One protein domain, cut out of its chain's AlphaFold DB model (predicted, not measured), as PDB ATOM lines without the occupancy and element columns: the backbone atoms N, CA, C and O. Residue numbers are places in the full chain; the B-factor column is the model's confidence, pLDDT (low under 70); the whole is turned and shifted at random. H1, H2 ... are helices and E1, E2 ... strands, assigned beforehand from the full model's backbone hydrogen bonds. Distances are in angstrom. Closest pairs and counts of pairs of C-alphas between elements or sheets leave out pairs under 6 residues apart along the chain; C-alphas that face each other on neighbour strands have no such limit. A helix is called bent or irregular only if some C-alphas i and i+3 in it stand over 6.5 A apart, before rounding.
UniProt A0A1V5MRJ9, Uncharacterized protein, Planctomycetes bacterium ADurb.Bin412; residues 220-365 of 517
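AT A GLANCE: This is residues 220 to 365 of the 517 residues of an uncharacterized protein of Planctomycetes bacterium ADurb.Bin412 (UniProt A0A1V5MRJ9). Two strongly twisted antiparallel sheets lie face to face as a sandwich, their strands crossed at 59 degrees. The larger sheet, E2 E3 E12 E5 E10 E9 E8, is folded back on itself at E5; the smaller is E1 E4 E11 E6 E7, and the short helix H1 lies at one end of the long axis, in the turn from E4 to E5. The 146 printed residues include twelve named strands and one named helix, which comes between E4 and E5. The class is mostly strand; the whole is compact, with a radius of gyration of the C-alphas of 14.7 A and spans of 44 by 32 by 27 A.

IN THESE COORDINATES: E1, residues 220 to 222, begins at C-alpha 220 (93.237, 65.819, 23.997). E2 is residues 225 to 231; E3, residues 234 to 242, is 23.0 A long and bends by 60 degrees at residue 237. E4, residues 249 to 256, is 22.2 A long, and H1 is residues 259 to 263. E5, residues 266 to 276, is the longest strand, 29.5 A from C-alpha 266 (84.691, 86.582, 16.710), and bends by 63 degrees at residue 272. E6 is residues 285 to 289, E7 292 to 297 and E8 304 to 307. E9, residues 314 to 322, is 22.2 A long; E10, residues 327 to 336, 27.6 A; E11, residues 345 to 352, 22.9 A. E12, residues 360 to 364, ends at C-alpha 364 (97.167, 65.815, 15.734).

HOW THE PARTS SIT: In the folded sheet, one sheet bent back into two leaves, E2 E3 E12 face E10 E9 E8, with E5 as the hinge. E5 and E10 are antiparallel at 155 degrees, with N 269 and O 333 2.8 A apart, within hydrogen-bond range. On the other side of E5 is E12, at 121 degrees, with N 362 and O 274 at 2.8 A. E2 and E3 form a hairpin, with N 229 and O 236 at 2.8 A. E8, E9 and E10 form a meander, each strand the antiparallel neighbour of the one before. In the other sheet E1 and E7 are edge strands; E4 and E11 are antiparallel at 162 degrees, with N 252 and O 348 at 2.9 A. E6 and E7 form a hairpin. H1 is not on either sheet; 0 of its 1 O i to N i+4 pairs and 2 of its 2 O i to N i+3 pairs are within range.

THE WHOLE: The C-alphas farthest apart, those of Gln 263 and Ser 279, are 44.4 A apart. The printed part has no cut and no long link. Its mean pLDDT is 95.0, and no printed residue is under 70.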
ATOM      1  N   ILE A 220      94.244  66.848  24.288       91.50
ATOM      2  CA  ILE A 220      93.237  65.819  23.997       91.50
ATOM      3  C   ILE A 220      92.794  65.159  25.312       91.50
ATOM      4  O   ILE A 220      93.625  64.718  26.106       91.50
ATOM      5  N   SER A 221      91.488  65.110  25.572       90.25
ATOM      6  CA  SER A 221      90.900  64.487  26.767       90.25
ATOM      7  C   SER A 221      90.245  63.135  26.485       90.25
ATOM      8  O   SER A 221      90.165  62.307  27.390       90.25
ATOM      9  N   LYS A 222      89.788  62.892  25.253       91.94
ATOM     10  CA  LYS A 222      89.189  61.620  24.824       91.94
ATOM     11  C   LYS A 222      89.453  61.392  23.341       91.94
ATOM     12  O   LYS A 222      89.399  62.339  22.566       91.94
ATOM     13  N   SER A 223      89.682  60.144  22.947       94.75
ATOM     14  CA  SER A 223      89.764  59.712  21.547       94.75
ATOM     15  C   SER A 223      89.364  58.246  21.429       94.75
ATOM     16  O   SER A 223      89.708  57.476  22.326       94.75
ATOM     17  N   ALA A 224      88.712  57.851  20.336       93.00
ATOM     18  CA  ALA A 224      88.377  56.448  20.081       93.00
ATOM     19  C   ALA A 224      89.603  55.627  19.648       93.00
ATOM     20  O   ALA A 224      89.831  54.530  20.147       93.00
ATOM     21  N   GLU A 225      90.423  56.181  18.756       92.25
ATOM     22  CA  GLU A 225      91.650  55.558  18.259       92.25
ATOM     23  C   GLU A 225      92.806  56.568  18.313       92.25
ATOM     24  O   GLU A 225      92.601  57.782  18.230       92.25
ATOM     25  N   ASN A 226      94.042  56.077  18.432       91.44
ATOM     26  CA  ASN A 226      95.232  56.896  18.213       91.44
ATOM     27  C   ASN A 226      96.363  56.089  17.566       91.44
ATOM     28  O   ASN A 226      96.491  54.889  17.796       91.44
ATOM     29  N   SER A 227      97.178  56.749  16.744       84.00
ATOM     30  CA  SER A 227      98.323  56.134  16.062       84.00
ATOM     31  C   SER A 227      99.374  57.186  15.696       84.00
ATOM     32  O   SER A 227      99.104  58.384  15.741       84.00
ATOM     33  N   MET A 228     100.579  56.750  15.327       86.38
ATOM     34  CA  MET A 228     101.554  57.621  14.666       86.38
ATOM     35  C   MET A 228     101.201  57.724  13.183       86.38
ATOM     36  O   MET A 228     101.127  56.705  12.498       86.38
ATOM     37  N   TYR A 229     101.008  58.941  12.685       88.31
ATOM     38  CA  TYR A 229     100.540  59.193  11.326       88.31
ATOM     39  C   TYR A 229     101.327  60.349  10.673       88.31
ATOM     40  O   TYR A 229     101.752  61.269  11.384       88.31
ATOM     41  N   PRO A 230     101.586  60.313   9.350       86.88
ATOM     42  CA  PRO A 230     102.263  61.410   8.660       86.88
ATOM     43  C   PRO A 230     101.486  62.721   8.785       86.88
ATOM     44  O   PRO A 230     100.277  62.722   8.609       86.88
ATOM     45  N   SER A 231     102.175  63.829   9.056       89.06
ATOM     46  CA  SER A 231     101.602  65.180   9.113       89.06
ATOM     47  C   SER A 231     102.470  66.173   8.319       89.06
ATOM     48  O   SER A 231     103.620  65.851   7.992       89.06
ATOM     49  N   PRO A 232     101.992  67.408   8.072       83.06
ATOM     50  CA  PRO A 232     102.786  68.455   7.417       83.06
ATOM     51  C   PRO A 232     104.091  68.812   8.153       83.06
ATOM     52  O   PRO A 232     105.009  69.364   7.554       83.06
ATOM     53  N   VAL A 233     104.189  68.478   9.444       80.00
ATOM     54  CA  VAL A 233     105.350  68.744  10.310       80.00
ATOM     55  C   VAL A 233     106.079  67.454  10.720       80.00
ATOM     56  O   VAL A 233     106.724  67.391  11.766       80.00
ATOM     57  N   GLY A 234     105.971  66.399   9.906       79.44
ATOM     58  CA  GLY A 234     106.562  65.082  10.164       79.44
ATOM     59  C   GLY A 234     105.573  64.092  10.783       79.44
ATOM     60  O   GLY A 234     104.376  64.353  10.846       79.44
ATOM     61  N   ASN A 235     106.041  62.926  11.227       79.44
ATOM     62  CA  ASN A 235     105.151  61.946  11.858       79.44
ATOM     63  C   ASN A 235     104.717  62.435  13.241       79.44
ATOM     64  O   ASN A 235     105.558  62.638  14.114       79.44
ATOM     65  N   GLN A 236     103.411  62.567  13.444       82.25
ATOM     66  CA  GLN A 236     102.818  63.012  14.701       82.25
ATOM     67  C   GLN A 236     101.807  61.988  15.199       82.25
ATOM     68  O   GLN A 236     101.287  61.177  14.428       82.25
ATOM     69  N   ARG A 237     101.524  62.006  16.502       87.12
ATOM     70  CA  ARG A 237     100.393  61.239  17.021       87.12
ATOM     71  C   ARG A 237      99.106  61.901  16.547       87.12
ATOM     72  O   ARG A 237      98.958  63.114  16.677       87.12
ATOM     73  N   ILE A 238      98.199  61.101  16.003       95.38
ATOM     74  CA  ILE A 238      96.855  61.521  15.626       95.38
ATOM     75  C   ILE A 238      95.835  60.801  16.505       95.38
ATOM     76  O   ILE A 238      95.985  59.609  16.785       95.38
ATOM     77  N   HIS A 239      94.806  61.527  16.925       96.88
ATOM     78  CA  HIS A 239      93.638  61.031  17.643       96.88
ATOM     79  C   HIS A 239      92.450  61.056  16.692       96.88
ATOM     80  O   HIS A 239      92.076  62.130  16.223       96.88
ATOM     81  N   LEU A 240      91.888  59.890  16.374       96.38
ATOM     82  CA  LEU A 240      90.912  59.753  15.295       96.38
ATOM     83  C   LEU A 240      89.628  59.044  15.723       96.38
ATOM     84  O   LEU A 240      89.582  58.329  16.728       96.38
ATOM     85  N   ILE A 241      88.592  59.276  14.924       98.38
ATOM     86  CA  ILE A 241      87.253  58.698  15.038       98.38
ATOM     87  C   ILE A 241      86.735  58.293  13.662       98.38
ATOM     88  O   ILE A 241      87.131  58.876  12.651       98.38
ATOM     89  N   ARG A 242      85.813  57.331  13.621       98.25
ATOM     90  CA  ARG A 242      85.228  56.780  12.393       98.25
ATOM     91  C   ARG A 242      83.716  56.930  12.361       98.25
ATOM     92  O   ARG A 242      83.051  56.683  13.365       98.25
ATOM     93  N   ALA A 243      83.175  57.225  11.180       97.88
ATOM     94  CA  ALA A 243      81.736  57.299  10.887       97.88
ATOM     95  C   ALA A 243      81.059  55.913  10.788       97.88
ATOM     96  O   ALA A 243      80.279  55.638   9.870       97.88
ATOM     97  N   ALA A 244      81.401  55.019  11.719       96.44
ATOM     98  CA  ALA A 244      80.987  53.625  11.712       96.44
ATOM     99  C   ALA A 244      79.604  53.454  12.351       96.44
ATOM    100  O   ALA A 244      78.620  53.288  11.636       96.44
ATOM    101  N   ASP A 245      79.527  53.516  13.680       96.19
ATOM    102  CA  ASP A 245      78.327  53.209  14.471       96.19
ATOM    103  C   ASP A 245      77.726  54.430  15.191       96.19
ATOM    104  O   ASP A 245      76.716  54.314  15.883       96.19
ATOM    105  N   GLY A 246      78.329  55.609  15.021       96.25
ATOM    106  CA  GLY A 246      77.897  56.854  15.653       96.25
ATOM    107  C   GLY A 246      78.257  57.001  17.132       96.25
ATOM    108  O   GLY A 246      77.769  57.922  17.783       96.25
ATOM    109  N   THR A 247      79.085  56.110  17.685       97.25
ATOM    110  CA  THR A 247      79.479  56.146  19.106       97.25
ATOM    111  C   THR A 247      80.830  56.821  19.343       97.25
ATOM    112  O   THR A 247      81.157  57.190  20.473       97.25
ATOM    113  N   GLN A 248      81.631  56.983  18.286       98.19
ATOM    114  CA  GLN A 248      82.988  57.496  18.397       98.19
ATOM    115  C   GLN A 248      83.026  59.023  18.474       98.19
ATOM    116  O   GLN A 248      82.399  59.730  17.682       98.19
ATOM    117  N   GLU A 249      83.844  59.528  19.394       98.19
ATOM    118  CA  GLU A 249      84.116  60.953  19.534       98.19
ATOM    119  C   GLU A 249      85.558  61.227  19.975       98.19
ATOM    120  O   GLU A 249      86.216  60.398  20.615       98.19
ATOM    121  N   VAL A 250      86.041  62.412  19.610       97.88
ATOM    122  CA  VAL A 250      87.301  62.982  20.082       97.88
ATOM    123  C   VAL A 250      86.996  64.306  20.767       97.88
ATOM    124  O   VAL A 250      86.241  65.120  20.239       97.88
ATOM    125  N   ILE A 251      87.547  64.496  21.966       97.69
ATOM    126  CA  ILE A 251      87.339  65.681  22.803       97.69
ATOM    127  C   ILE A 251      88.701  66.267  23.133       97.69
ATOM    128  O   ILE A 251      89.619  65.537  23.517       97.69
ATOM    129  N   TRP A 252      88.827  67.583  23.015       96.62
ATOM    130  CA  TRP A 252      90.034  68.299  23.388       96.62
ATOM    131  C   TRP A 252      89.732  69.699  23.918       96.62
ATOM    132  O   TRP A 252      88.622  70.216  23.813       96.62
ATOM    133  N   LYS A 253      90.742  70.309  24.532       94.69
ATOM    134  CA  LYS A 253      90.711  71.688  25.018       94.69
ATOM    135  C   LYS A 253      91.614  72.561  24.160       94.69
ATOM    136  O   LYS A 253      92.706  72.120  23.798       94.69
ATOM    137  N   SER A 254      91.184  73.787  23.879       94.19
ATOM    138  CA  SER A 254      92.001  74.825  23.241       94.19
ATOM    139  C   SER A 254      93.012  75.446  24.220       94.19
ATOM    140  O   SER A 254      93.031  75.132  25.418       94.19
ATOM    141  N   LEU A 255      93.824  76.387  23.732       89.81
ATOM    142  CA  LEU A 255      94.440  77.396  24.598       89.81
ATOM    143  C   LEU A 255      93.369  78.270  25.273       89.81
ATOM    144  O   LEU A 255      92.191  78.230  24.902       89.81
ATOM    145  N   VAL A 256      93.761  79.015  26.306       90.19
ATOM    146  CA  VAL A 256      92.859  79.947  26.995       90.19
ATOM    147  C   VAL A 256      92.370  80.999  25.997       90.19
ATOM    148  O   VAL A 256      93.168  81.588  25.272       90.19
ATOM    149  N   VAL A 257      91.055  81.227  25.948       91.94
ATOM    150  CA  VAL A 257      90.476  82.294  25.127       91.94
ATOM    151  C   VAL A 257      90.914  83.643  25.719       91.94
ATOM    152  O   VAL A 257      90.631  83.886  26.896       91.94
ATOM    153  N   PRO A 258      91.594  84.523  24.960       90.69
ATOM    154  CA  PRO A 258      92.074  85.807  25.472       90.69
ATOM    155  C   PRO A 258      90.934  86.691  25.995       90.69
ATOM    156  O   PRO A 258      89.818  86.638  25.474       90.69
ATOM    157  N   ARG A 259      91.201  87.522  27.012       89.06
ATOM    158  CA  ARG A 259      90.186  88.421  27.607       89.06
ATOM    159  C   ARG A 259      89.672  89.460  26.611       89.06
ATOM    160  O   ARG A 259      88.528  89.886  26.692       89.06
ATOM    161  N   GLU A 260      90.491  89.810  25.630       88.31
ATOM    162  CA  GLU A 260      90.178  90.746  24.551       88.31
ATOM    163  C   GLU A 260      89.032  90.245  23.662       88.31
ATOM    164  O   GLU A 260      88.352  91.050  23.027       88.31
ATOM    165  N   VAL A 261      88.769  88.931  23.651       89.12
ATOM    166  CA  VAL A 261      87.656  88.343  22.896       89.12
ATOM    167  C   VAL A 261      86.304  88.853  23.398       89.12
ATOM    168  O   VAL A 261      85.396  88.964  22.586       89.12
ATOM    169  N   GLU A 262      86.163  89.259  24.668       84.75
ATOM    170  CA  GLU A 262      84.905  89.848  25.173       84.75
ATOM    171  C   GLU A 262      84.494  91.123  24.424       84.75
ATOM    172  O   GLU A 262      83.314  91.460  24.375       84.75
ATOM    173  N   GLN A 263      85.464  91.834  23.845       81.56
ATOM    174  CA  GLN A 263      85.246  93.067  23.087       81.56
ATOM    175  C   GLN A 263      85.243  92.830  21.568       81.56
ATOM    176  O   GLN A 263      84.976  93.759  20.806       81.56
ATOM    177  N   GLY A 264      85.572  91.614  21.122       84.25
ATOM    178  CA  GLY A 264      85.654  91.245  19.712       84.25
ATOM    179  C   GLY A 264      84.338  90.707  19.153       84.25
ATOM    180  O   GLY A 264      83.437  90.303  19.884       84.25
ATOM    181  N   GLU A 265      84.234  90.655  17.824       90.81
ATOM    182  CA  GLU A 265      83.077  90.051  17.145       90.81
ATOM    183  C   GLU A 265      83.195  88.521  17.068       90.81
ATOM    184  O   GLU A 265      82.210  87.791  17.204       90.81
ATOM    185  N   SER A 266      84.413  88.010  16.872       96.12
ATOM    186  CA  SER A 266      84.691  86.582  16.710       96.12
ATOM    187  C   SER A 266      86.099  86.209  17.168       96.12
ATOM    188  O   SER A 266      86.955  87.069  17.380       96.12
ATOM    189  N   TYR A 267      86.335  84.909  17.321       96.25
ATOM    190  CA  TYR A 267      87.638  84.338  17.630       96.25
ATOM    191  C   TYR A 267      87.881  83.088  16.788       96.25
ATOM    192  O   TYR A 267      86.965  82.288  16.579       96.25
ATOM    193  N   THR A 268      89.118  82.912  16.323       97.00
ATOM    194  CA  THR A 268      89.508  81.780  15.477       97.00
ATOM    195  C   THR A 268      90.418  80.829  16.240       97.00
ATOM    196  O   THR A 268      91.495  81.208  16.697       97.00
ATOM    197  N   PHE A 269      89.995  79.573  16.331       96.94
ATOM    198  CA  PHE A 269      90.808  78.450  16.781       96.94
ATOM    199  C   PHE A 269      91.480  77.782  15.586       96.94
ATOM    200  O   PHE A 269      90.821  77.534  14.581       96.94
ATOM    201  N   GLN A 270      92.752  77.421  15.704       96.81
ATOM    202  CA  GLN A 270      93.506  76.771  14.637       96.81
ATOM    203  C   GLN A 270      94.264  75.539  15.152       96.81
ATOM    204  O   GLN A 270      94.932  75.592  16.182       96.81
ATOM    205  N   TRP A 271      94.164  74.417  14.436       96.62
ATOM    206  CA  TRP A 271      94.835  73.151  14.768       96.62
ATOM    207  C   TRP A 271      95.189  72.358  13.504       96.62
ATOM    208  O   TRP A 271      94.637  72.602  12.429       96.62
ATOM    209  N   LEU A 272      96.107  71.395  13.622       96.06
ATOM    210  CA  LEU A 272      96.361  70.436  12.546       96.06
ATOM    211  C   LEU A 272      95.354  69.287  12.604       96.06
ATOM    212  O   LEU A 272      95.104  68.712  13.666       96.06
ATOM    213  N   ALA A 273      94.838  68.903  11.442       97.88
ATOM    214  CA  ALA A 273      93.890  67.808  11.305       97.88
ATOM    215  C   ALA A 273      94.144  66.994  10.035       97.88
ATOM    216  O   ALA A 273      94.874  67.409   9.130       97.88
ATOM    217  N   ALA A 274      93.521  65.825   9.980       98.12
ATOM    218  CA  ALA A 274      93.433  65.009   8.785       98.12
ATOM    219  C   ALA A 274      92.047  64.378   8.663       98.12
ATOM    220  O   ALA A 274      91.339  64.174   9.651       98.12
ATOM    221  N   THR A 275      91.673  64.066   7.432       98.19
ATOM    222  CA  THR A 275      90.475  63.288   7.114       98.19
ATOM    223  C   THR A 275      90.852  62.209   6.126       98.19
ATOM    224  O   THR A 275      91.754  62.421   5.316       98.19
ATOM    225  N   GLY A 276      90.176  61.067   6.147       97.06
ATOM    226  CA  GLY A 276      90.561  60.016   5.222       97.06
ATOM    227  C   GLY A 276      89.552  58.922   4.973       97.06
ATOM    228  O   GLY A 276      88.428  58.935   5.483       97.06
ATOM    229  N   TYR A 277      89.999  57.986   4.142       97.00
ATOM    230  CA  TYR A 277      89.199  56.961   3.479       97.00
ATOM    231  C   TYR A 277      88.068  57.528   2.611       97.00
ATOM    232  O   TYR A 277      86.916  57.099   2.703       97.00
ATOM    233  N   GLN A 278      88.401  58.489   1.745       96.75
ATOM    234  CA  GLN A 278      87.463  59.135   0.820       96.75
ATOM    235  C   GLN A 278      86.625  58.141  -0.007       96.75
ATOM    236  O   GLN A 278      85.470  58.439  -0.305       96.75
ATOM    237  N   SER A 279      87.174  56.972  -0.357       96.81
ATOM    238  CA  SER A 279      86.479  55.947  -1.156       96.81
ATOM    239  C   SER A 279      85.352  55.207  -0.420       96.81
ATOM    240  O   SER A 279      84.560  54.503  -1.047       96.81
ATOM    241  N   GLN A 280      85.282  55.320   0.907       97.38
ATOM    242  CA  GLN A 280      84.263  54.658   1.722       97.38
ATOM    243  C   GLN A 280      82.901  55.358   1.600       97.38
ATOM    244  O   GLN A 280      82.852  56.522   1.195       97.38
ATOM    245  N   PRO A 281      81.789  54.685   1.978       96.94
ATOM    246  CA  PRO A 281      80.472  55.317   2.016       96.94
ATOM    247  C   PRO A 281      80.516  56.667   2.733       96.94
ATOM    248  O   PRO A 281      81.261  56.831   3.698       96.94
ATOM    249  N   GLN A 282      79.732  57.639   2.273       97.19
ATOM    250  CA  GLN A 282      79.774  58.984   2.838       97.19
ATOM    251  C   GLN A 282      79.400  58.956   4.328       97.19
ATOM    252  O   GLN A 282      78.270  58.630   4.689       97.19
ATOM    253  N   GLY A 283      80.361  59.300   5.180       96.75
ATOM    254  CA  GLY A 283      80.148  59.605   6.588       96.75
ATOM    255  C   GLY A 283      79.994  61.106   6.802       96.75
ATOM    256  O   GLY A 283      80.282  61.916   5.912       96.75
ATOM    257  N   SER A 284      79.558  61.489   7.997       97.12
ATOM    258  CA  SER A 284      79.570  62.874   8.452       97.12
ATOM    259  C   SER A 284      80.108  62.974   9.873       97.12
ATOM    260  O   SER A 284      80.134  62.008  10.639       97.12
ATOM    261  N   PHE A 285      80.566  64.170  10.213       98.56
ATOM    262  CA  PHE A 285      81.082  64.499  11.528       98.56
ATOM    263  C   PHE A 285      80.429  65.787  11.997       98.56
ATOM    264  O   PHE A 285      80.282  66.725  11.214       98.56
ATOM    265  N   THR A 286      80.065  65.844  13.272       98.75
ATOM    266  CA  THR A 286      79.521  67.054  13.888       98.75
ATOM    267  C   THR A 286      80.558  67.624  14.840       98.75
ATOM    268  O   THR A 286      81.013  66.928  15.749       98.75
ATOM    269  N   LEU A 287      80.925  68.886  14.631       98.69
ATOM    270  CA  LEU A 287      81.787  69.648  15.529       98.69
ATOM    271  C   LEU A 287      80.930  70.373  16.569       98.69
ATOM    272  O   LEU A 287      79.933  71.010  16.230       98.69
ATOM    273  N   PHE A 288      81.349  70.296  17.825       98.69
ATOM    274  CA  PHE A 288      80.694  70.888  18.981       98.69
ATOM    275  C   PHE A 288      81.643  71.817  19.734       98.69
ATOM    276  O   PHE A 288      82.857  71.584  19.783       98.69
ATOM    277  N   LEU A 289      81.053  72.819  20.382       98.00
ATOM    278  CA  LEU A 289      81.679  73.648  21.404       98.00
ATOM    279  C   LEU A 289      80.967  73.376  22.734       98.00
ATOM    280  O   LEU A 289      79.811  73.749  22.926       98.00
ATOM    281  N   GLY A 290      81.637  72.648  23.626       96.25
ATOM    282  CA  GLY A 290      80.995  71.997  24.766       96.25
ATOM    283  C   GLY A 290      79.930  71.004  24.291       96.25
ATOM    284  O   GLY A 290      80.222  70.075  23.532       96.25
ATOM    285  N   ASP A 291      78.689  71.233  24.710       96.56
ATOM    286  CA  ASP A 291      77.530  70.426  24.313       96.56
ATOM    287  C   ASP A 291      76.795  70.994  23.089       96.56
ATOM    288  O   ASP A 291      75.877  70.366  22.560       96.56
ATOM    289  N   GLU A 292      77.198  72.170  22.603       97.25
ATOM    290  CA  GLU A 292      76.496  72.866  21.534       97.25
ATOM    291  C   GLU A 292      76.983  72.426  20.141       97.25
ATOM    292  O   GLU A 292      78.164  72.599  19.830       97.25
ATOM    293  N   PRO A 293      76.109  71.882  19.269       98.12
ATOM    294  CA  PRO A 293      76.484  71.518  17.905       98.12
ATOM    295  C   PRO A 293      76.680  72.765  17.042       98.12
ATOM    296  O   PRO A 293      75.743  73.530  16.813       98.12
ATOM    297  N   LEU A 294      77.884  72.927  16.499       97.94
ATOM    298  CA  LEU A 294      78.244  74.069  15.668       97.94
ATOM    299  C   LEU A 294      77.947  73.824  14.189       97.94
ATOM    300  O   LEU A 294      77.258  74.621  13.555       97.94
ATOM    301  N   LEU A 295      78.474  72.737  13.624       98.44
ATOM    302  CA  LEU A 295      78.381  72.445  12.193       98.44
ATOM    303  C   LEU A 295      78.597  70.965  11.904       98.44
ATOM    304  O   LEU A 295      79.212  70.253  12.699       98.44
ATOM    305  N   ASP A 296      78.128  70.542  10.734       98.31
ATOM    306  CA  ASP A 296      78.389  69.216  10.187       98.31
ATOM    307  C   ASP A 296      79.375  69.342   9.019       98.31
ATOM    308  O   ASP A 296      79.245  70.234   8.179       98.31
ATOM    309  N   PHE A 297      80.361  68.453   8.958       98.50
ATOM    310  CA  PHE A 297      81.355  68.403   7.888       98.50
ATOM    311  C   PHE A 297      81.599  66.962   7.430       98.50
ATOM    312  O   PHE A 297      81.092  65.997   8.009       98.50
ATOM    313  N   GLN A 298      82.322  66.818   6.324       97.75
ATOM    314  CA  GLN A 298      82.590  65.544   5.663       97.75
ATOM    315  C   GLN A 298      84.084  65.407   5.356       97.75
ATOM    316  O   GLN A 298      84.811  66.401   5.338       97.75
ATOM    317  N   VAL A 299      84.533  64.178   5.086       97.62
ATOM    318  CA  VAL A 299      85.871  63.935   4.523       97.62
ATOM    319  C   VAL A 299      85.992  64.646   3.175       97.62
ATOM    320  O   VAL A 299      85.063  64.617   2.367       97.62
ATOM    321  N   THR A 300      87.139  65.284   2.948       97.75
ATOM    322  CA  THR A 300      87.464  65.964   1.691       97.75
ATOM    323  C   THR A 300      88.940  65.790   1.362       97.75
ATOM    324  O   THR A 300      89.787  65.784   2.255       97.75
ATOM    325  N   GLN A 301      89.266  65.692   0.074       97.75
ATOM    326  CA  GLN A 301      90.646  65.693  -0.427       97.75
ATOM    327  C   GLN A 301      91.166  67.088  -0.795       97.75
ATOM    328  O   GLN A 301      92.354  67.254  -1.055       97.75
ATOM    329  N   ALA A 302      90.286  68.088  -0.822       98.06
ATOM    330  CA  ALA A 302      90.610  69.459  -1.189       98.06
ATOM    331  C   ALA A 302      90.286  70.423  -0.047       98.06
ATOM    332  O   ALA A 302      89.438  70.126   0.802       98.06
ATOM    333  N   SER A 303      90.940  71.587  -0.060       98.38
ATOM    334  CA  SER A 303      90.610  72.671   0.860       98.38
ATOM    335  C   SER A 303      89.132  73.033   0.726       98.38
ATOM    336  O   SER A 303      88.620  73.195  -0.382       98.38
ATOM    337  N   GLN A 304      88.446  73.130   1.859       98.44
ATOM    338  CA  GLN A 304      86.995  73.252   1.918       98.44
ATOM    339  C   GLN A 304      86.597  74.177   3.060       98.44
ATOM    340  O   GLN A 304      87.284  74.279   4.075       98.44
ATOM    341  N   LYS A 305      85.450  74.829   2.889       98.50
ATOM    342  CA  LYS A 305      84.826  75.678   3.894       98.50
ATOM    343  C   LYS A 305      83.440  75.149   4.235       98.50
ATOM    344  O   LYS A 305      82.655  74.859   3.330       98.50
ATOM    345  N   TRP A 306      83.132  75.064   5.524       98.50
ATOM    346  CA  TRP A 306      81.803  74.742   6.039       98.50
ATOM    347  C   TRP A 306      81.281  75.897   6.887       98.50
ATOM    348  O   TRP A 306      81.992  76.448   7.726       98.50
ATOM    349  N   THR A 307      80.021  76.258   6.670       98.25
ATOM    350  CA  THR A 307      79.318  77.268   7.468       98.25
ATOM    351  C   THR A 307      78.488  76.571   8.535       98.25
ATOM    352  O   THR A 307      77.865  75.541   8.272       98.25
ATOM    353  N   GLY A 308      78.508  77.108   9.751       96.12
ATOM    354  CA  GLY A 308      77.792  76.532  10.875       96.12
ATOM    355  C   GLY A 308      76.306  76.846  10.912       96.12
ATOM    356  O   GLY A 308      75.767  77.606  10.114       96.12
ATOM    357  N   LYS A 309      75.643  76.215  11.881       93.25
ATOM    358  CA  LYS A 309      74.207  76.342  12.161       93.25
ATOM    359  C   LYS A 309      73.864  77.689  12.801       93.25
ATOM    360  O   LYS A 309      72.727  78.139  12.702       93.25
ATOM    361  N   LYS A 310      74.841  78.319  13.457       92.69
ATOM    362  CA  LYS A 310      74.757  79.680  13.989       92.69
ATOM    363  C   LYS A 310      75.512  80.645  13.083       92.69
ATOM    364  O   LYS A 310      76.561  80.302  12.536       92.69
ATOM    365  N   GLU A 311      74.982  81.854  12.959       95.50
ATOM    366  CA  GLU A 311      75.622  82.931  12.207       95.50
ATOM    367  C   GLU A 311      77.038  83.206  12.736       95.50
ATOM    368  O   GLU A 311      77.292  83.131  13.939       95.50
ATOM    369  N   GLY A 312      77.976  83.470  11.825       95.19
ATOM    370  CA  GLY A 312      79.377  83.745  12.154       95.19
ATOM    371  C   GLY A 312      80.230  82.516  12.488       95.19
ATOM    372  O   GLY A 312      81.444  82.652  12.614       95.19
ATOM    373  N   VAL A 313      79.644  81.316  12.589       98.25
ATOM    374  CA  VAL A 313      80.409  80.073  12.761       98.25
ATOM    375  C   VAL A 313      80.897  79.563  11.409       98.25
ATOM    376  O   VAL A 313      80.103  79.315  10.499       98.25
ATOM    377  N   VAL A 314      82.207  79.368  11.276       98.56
ATOM    378  CA  VAL A 314      82.853  78.936  10.034       98.56
ATOM    379  C   VAL A 314      84.018  78.005  10.347       98.56
ATOM    380  O   VAL A 314      84.855  78.338  11.179       98.56
ATOM    381  N   LEU A 315      84.105  76.874   9.645       98.69
ATOM    382  CA  LEU A 315      85.284  76.012   9.634       98.69
ATOM    383  C   LEU A 315      85.919  76.029   8.246       98.69
ATOM    384  O   LEU A 315      85.313  75.573   7.278       98.69
ATOM    385  N   ASP A 316      87.147  76.520   8.168       98.56
ATOM    386  CA  ASP A 316      87.999  76.438   6.987       98.56
ATOM    387  C   ASP A 316      89.015  75.305   7.185       98.56
ATOM    388  O   ASP A 316      89.706  75.250   8.203       98.56
ATOM    389  N   TYR A 317      89.126  74.402   6.218       98.56
ATOM    390  CA  TYR A 317      90.162  73.376   6.177       98.56
ATOM    391  C   TYR A 317      91.055  73.612   4.972       98.56
ATOM    392  O   TYR A 317      90.613  73.529   3.830       98.56
ATOM    393  N   ASP A 318      92.313  73.926   5.250       98.12
ATOM    394  CA  ASP A 318      93.341  74.178   4.256       98.12
ATOM    395  C   ASP A 318      94.229  72.939   4.121       98.12
ATOM    396  O   ASP A 318      95.075  72.666   4.980       98.12
ATOM    397  N   VAL A 319      93.983  72.150   3.073       97.94
ATOM    398  CA  VAL A 319      94.691  70.900   2.797       97.94
ATOM    399  C   VAL A 319      96.077  71.216   2.247       97.94
ATOM    400  O   VAL A 319      96.225  71.743   1.148       97.94
ATOM    401  N   THR A 320      97.110  70.827   2.989       94.19
ATOM    402  CA  THR A 320      98.510  71.006   2.574       94.19
ATOM    403  C   THR A 320      99.076  69.761   1.904       94.19
ATOM    404  O   THR A 320     100.051  69.829   1.159       94.19
ATOM    405  N   THR A 321      98.522  68.587   2.204       93.69
ATOM    406  CA  THR A 321      98.967  67.314   1.633       93.69
ATOM    407  C   THR A 321      97.778  66.377   1.505       93.69
ATOM    408  O   THR A 321      96.972  66.265   2.422       93.69
ATOM    409  N   ALA A 322      97.680  65.687   0.375       96.31
ATOM    410  CA  ALA A 322      96.638  64.708   0.114       96.31
ATOM    411  C   ALA A 322      97.206  63.520  -0.665       96.31
ATOM    412  O   ALA A 322      98.202  63.645  -1.383       96.31
ATOM    413  N   ASN A 323      96.568  62.368  -0.513       92.88
ATOM    414  CA  ASN A 323      96.772  61.190  -1.341       92.88
ATOM    415  C   ASN A 323      95.418  60.748  -1.935       92.88
ATOM    416  O   ASN A 323      94.470  61.521  -1.954       92.88
ATOM    417  N   GLY A 324      95.318  59.541  -2.498       94.25
ATOM    418  CA  GLY A 324      94.057  59.079  -3.097       94.25
ATOM    419  C   GLY A 324      92.908  58.867  -2.098       94.25
ATOM    420  O   GLY A 324      91.751  58.852  -2.504       94.25
ATOM    421  N   GLU A 325      93.215  58.708  -0.811       96.94
ATOM    422  CA  GLU A 325      92.261  58.351   0.246       96.94
ATOM    423  C   GLU A 325      92.207  59.366   1.387       96.94
ATOM    424  O   GLU A 325      91.137  59.565   1.964       96.94
ATOM    425  N   ASP A 326      93.327  60.019   1.703       97.69
ATOM    426  CA  ASP A 326      93.530  60.793   2.924       97.69
ATOM    427  C   ASP A 326      94.103  62.182   2.618       97.69
ATOM    428  O   ASP A 326      95.014  62.330   1.802       97.69
ATOM    429  N   SER A 327      93.611  63.189   3.331       98.19
ATOM    430  CA  SER A 327      94.110  64.560   3.308       98.19
ATOM    431  C   SER A 327      94.522  65.003   4.704       98.19
ATOM    432  O   SER A 327      93.954  64.574   5.706       98.19
ATOM    433  N   MET A 328      95.503  65.892   4.776       97.94
ATOM    434  CA  MET A 328      95.965  66.520   6.008       97.94
ATOM    435  C   MET A 328      96.267  67.995   5.774       97.94
ATOM    436  O   MET A 328      96.692  68.406   4.689       97.94
ATOM    437  N   GLY A 329      96.081  68.791   6.818       96.62
ATOM    438  CA  GLY A 329      96.256  70.226   6.725       96.62
ATOM    439  C   GLY A 329      95.887  70.954   8.004       96.62
ATOM    440  O   GLY A 329      95.910  70.389   9.100       96.62
ATOM    441  N   THR A 330      95.547  72.227   7.849       97.12
ATOM    442  CA  THR A 330      95.205  73.116   8.961       97.12
ATOM    443  C   THR A 330      93.710  73.384   8.971       97.12
ATOM    444  O   THR A 330      93.154  73.820   7.967       97.12
ATOM    445  N   MET A 331      93.059  73.159  10.109       98.25
ATOM    446  CA  MET A 331      91.680  73.578  10.346       98.25
ATOM    447  C   MET A 331      91.652  74.890  11.122       98.25
ATOM    448  O   MET A 331      92.412  75.058  12.076       98.25
ATOM    449  N   ARG A 332      90.771  75.807  10.711       98.44
ATOM    450  CA  ARG A 332      90.507  77.100  11.347       98.44
ATOM    451  C   ARG A 332      89.015  77.230  11.617       98.44
ATOM    452  O   ARG A 332      88.227  77.320  10.683       98.44
ATOM    453  N   LEU A 333      88.634  77.227  12.887       98.50
ATOM    454  CA  LEU A 333      87.263  77.421  13.337       98.50
ATOM    455  C   LEU A 333      87.096  78.842  13.862       98.50
ATOM    456  O   LEU A 333      87.578  79.157  14.947       98.50
ATOM    457  N   THR A 334      86.363  79.665  13.128       98.31
ATOM    458  CA  THR A 334      85.916  80.981  13.581       98.31
ATOM    459  C   THR A 334      84.555  80.848  14.251       98.31
ATOM    460  O   THR A 334      83.635  80.261  13.677       98.31
ATOM    461  N   VAL A 335      84.427  81.383  15.464       97.81
ATOM    462  CA  VAL A 335      83.170  81.424  16.224       97.81
ATOM    463  C   VAL A 335      82.875  82.841  16.716       97.81
ATOM    464  O   VAL A 335      83.815  83.568  17.047       97.81
ATOM    465  N   PRO A 336      81.597  83.243  16.822       97.56
ATOM    466  CA  PRO A 336      81.224  84.483  17.490       97.56
ATOM    467  C   PRO A 336      81.739  84.520  18.930       97.56
ATOM    468  O   PRO A 336      81.614  83.534  19.661       97.56
ATOM    469  N   ALA A 337      82.253  85.672  19.360       96.25
ATOM    470  CA  ALA A 337      82.770  85.852  20.718       96.25
ATOM    471  C   ALA A 337      81.716  85.549  21.796       96.25
ATOM    472  O   ALA A 337      82.041  85.005  22.847       96.25
ATOM    473  N   ALA A 338      80.437  85.806  21.499       96.00
ATOM    474  CA  ALA A 338      79.306  85.519  22.383       96.00
ATOM    475  C   ALA A 338      79.109  84.021  22.706       96.00
ATOM    476  O   ALA A 338      78.390  83.696  23.650       96.00
ATOM    477  N   LEU A 339      79.717  83.107  21.938       95.88
ATOM    478  CA  LEU A 339      79.712  81.667  22.232       95.88
ATOM    479  C   LEU A 339      80.886  81.239  23.123       95.88
ATOM    480  O   LEU A 339      80.974  80.075  23.512       95.88
ATOM    481  N   LEU A 340      81.804  82.153  23.429       96.44
ATOM    482  CA  LEU A 340      83.005  81.881  24.200       96.44
ATOM    483  C   LEU A 340      82.926  82.503  25.587       96.44
ATOM    484  O   LEU A 340      82.260  83.503  25.828       96.44
ATOM    485  N   THR A 341      83.649  81.894  26.522       94.19
ATOM    486  CA  THR A 341      83.917  82.496  27.827       94.19
ATOM    487  C   THR A 341      85.382  82.882  27.864       94.19
ATOM    488  O   THR A 341      86.251  82.009  27.891       94.19
ATOM    489  N   ALA A 342      85.658  84.180  27.843       92.56
ATOM    490  CA  ALA A 342      87.024  84.662  27.883       92.56
ATOM    491  C   ALA A 342      87.711  84.295  29.208       92.56
ATOM    492  O   ALA A 342      87.071  84.096  30.244       92.56
ATOM    493  N   GLY A 343      89.028  84.117  29.160       89.81
ATOM    494  CA  GLY A 343      89.814  83.580  30.268       89.81
ATOM    495  C   GLY A 343      89.615  82.082  30.523       89.81
ATOM    496  O   GLY A 343      90.272  81.541  31.405       89.81
ATOM    497  N   LYS A 344      88.763  81.381  29.760       90.69
ATOM    498  CA  LYS A 344      88.594  79.923  29.853       90.69
ATOM    499  C   LYS A 344      89.024  79.234  28.566       90.69
ATOM    500  O   LYS A 344      88.965  79.805  27.480       90.69
ATOM    501  N   ARG A 345      89.450  77.975  28.676       93.06
ATOM    502  CA  ARG A 345      89.702  77.116  27.510       93.06
ATOM    503  C   ARG A 345      88.370  76.661  26.918       93.06
ATOM    504  O   ARG A 345      87.499  76.194  27.654       93.06
ATOM    505  N   ALA A 346      88.233  76.736  25.600       96.06
ATOM    506  CA  ALA A 346      87.119  76.117  24.902       96.06
ATOM    507  C   ALA A 346      87.282  74.591  24.915       96.06
ATOM    508  O   ALA A 346      88.385  74.068  24.738       96.06
ATOM    509  N   VAL A 347      86.178  73.875  25.126       97.44
ATOM    510  CA  VAL A 347      86.121  72.419  24.954       97.44
ATOM    511  C   VAL A 347      85.551  72.154  23.573       97.44
ATOM    512  O   VAL A 347      84.404  72.498  23.306       97.44
ATOM    513  N   LEU A 348      86.351  71.557  22.702       98.38
ATOM    514  CA  LEU A 348      85.947  71.182  21.356       98.38
ATOM    515  C   LEU A 348      85.754  69.673  21.300       98.38
ATOM    516  O   LEU A 348      86.476  68.903  21.941       98.38
ATOM    517  N   ARG A 349      84.746  69.250  20.545       98.50
ATOM    518  CA  ARG A 349      84.398  67.841  20.405       98.50
ATOM    519  C   ARG A 349      83.936  67.560  18.994       98.50
ATOM    520  O   ARG A 349      83.142  68.316  18.452       98.50
ATOM    521  N   VAL A 350      84.399  66.463  18.411       98.69
ATOM    522  CA  VAL A 350      83.855  65.955  17.150       98.69
ATOM    523  C   VAL A 350      83.250  64.589  17.410       98.69
ATOM    524  O   VAL A 350      83.923  63.723  17.967       98.69
ATOM    525  N   ALA A 351      81.993  64.407  17.010       98.62
ATOM    526  CA  ALA A 351      81.313  63.116  17.026       98.62
ATOM    527  C   ALA A 351      81.105  62.619  15.596       98.62
ATOM    528  O   ALA A 351      80.777  63.398  14.699       98.62
ATOM    529  N   ALA A 352      81.305  61.323  15.392       98.31
ATOM    530  CA  ALA A 352      81.117  60.684  14.101       98.31
ATOM    531  C   ALA A 352      79.665  60.218  13.913       98.31
ATOM    532  O   ALA A 352      78.978  59.903  14.883       98.31
ATOM    533  N   SER A 353      79.190  60.153  12.670       97.81
ATOM    534  CA  SER A 353      77.854  59.647  12.345       97.81
ATOM    535  C   SER A 353      77.765  58.116  12.382       97.81
ATOM    536  O   SER A 353      78.758  57.402  12.233       97.81
ATOM    537  N   ASN A 354      76.544  57.593  12.529       97.50
ATOM    538  CA  ASN A 354      76.238  56.181  12.287       97.50
ATOM    539  C   ASN A 354      75.942  55.972  10.795       97.50
ATOM    540  O   ASN A 354      74.783  55.959  10.377       97.50
ATOM    541  N   SER A 355      76.995  55.887   9.985       96.19
ATOM    542  CA  SER A 355      76.886  55.773   8.524       96.19
ATOM    543  C   SER A 355      77.411  54.445   7.982       96.19
ATOM    544  O   SER A 355      77.525  54.297   6.766       96.19
ATOM    545  N   ALA A 356      77.759  53.492   8.856       96.50
ATOM    546  CA  ALA A 356      78.439  52.249   8.490       96.50
ATOM    547  C   ALA A 356      79.666  52.490   7.584       96.50
ATOM    548  O   ALA A 356      79.992  51.688   6.708       96.50
ATOM    549  N   SER A 357      80.346  53.621   7.793       97.62
ATOM    550  CA  SER A 357      81.482  54.070   7.003       97.62
ATOM    551  C   SER A 357      82.776  53.957   7.795       97.62
ATOM    552  O   SER A 357      82.817  54.131   9.011       97.62
ATOM    553  N   ARG A 358      83.875  53.690   7.089       97.25
ATOM    554  CA  ARG A 358      85.218  53.752   7.675       97.25
ATOM    555  C   ARG A 358      85.875  55.121   7.505       97.25
ATOM    556  O   ARG A 358      87.003  55.275   7.976       97.25
ATOM    557  N   GLN A 359      85.194  56.077   6.860       98.38
ATOM    558  CA  GLN A 359      85.636  57.468   6.794       98.38
ATOM    559  C   GLN A 359      85.989  57.964   8.189       98.38
ATOM    560  O   GLN A 359      85.280  57.671   9.158       98.38
ATOM    561  N   TRP A 360      87.095  58.689   8.281       98.31
ATOM    562  CA  TRP A 360      87.642  59.100   9.562       98.31
ATOM    563  C   TRP A 360      88.044  60.570   9.572       98.31
ATOM    564  O   TRP A 360      88.418  61.146   8.550       98.31
ATOM    565  N   PHE A 361      87.963  61.154  10.763       98.56
ATOM    566  CA  PHE A 361      88.504  62.464  11.108       98.56
ATOM    567  C   PHE A 361      89.538  62.267  12.211       98.56
ATOM    568  O   PHE A 361      89.317  61.463  13.119       98.56
ATOM    569  N   GLY A 362      90.648  62.996  12.145       97.88
ATOM    570  CA  GLY A 362      91.656  62.988  13.191       97.88
ATOM    571  C   GLY A 362      92.274  64.354  13.450       97.88
ATOM    572  O   GLY A 362      92.422  65.176  12.547       97.88
ATOM    573  N   ILE A 363      92.658  64.570  14.704       97.56
ATOM    574  CA  ILE A 363      93.378  65.748  15.189       97.56
ATOM    575  C   ILE A 363      94.771  65.331  15.659       97.56
ATOM    576  O   ILE A 363      94.926  64.290  16.300       97.56
ATOM    577  N   TYR A 364      95.797  66.106  15.308       94.62
ATOM    578  CA  TYR A 364      97.167  65.815  15.734       94.62
ATOM    579  C   TYR A 364      97.455  66.380  17.124       94.62
ATOM    580  O   TYR A 364      96.958  67.448  17.466       94.62
ATOM    581  N   ASP A 365      98.362  65.730  17.854       85.44
ATOM    582  CA  ASP A 365      98.996  66.249  19.077       85.44
ATOM    583  C   ASP A 365      99.988  67.396  18.760       85.44
ATOM    584  O   ASP A 365     101.143  67.384  19.185       85.44
TER     585      ASP A 365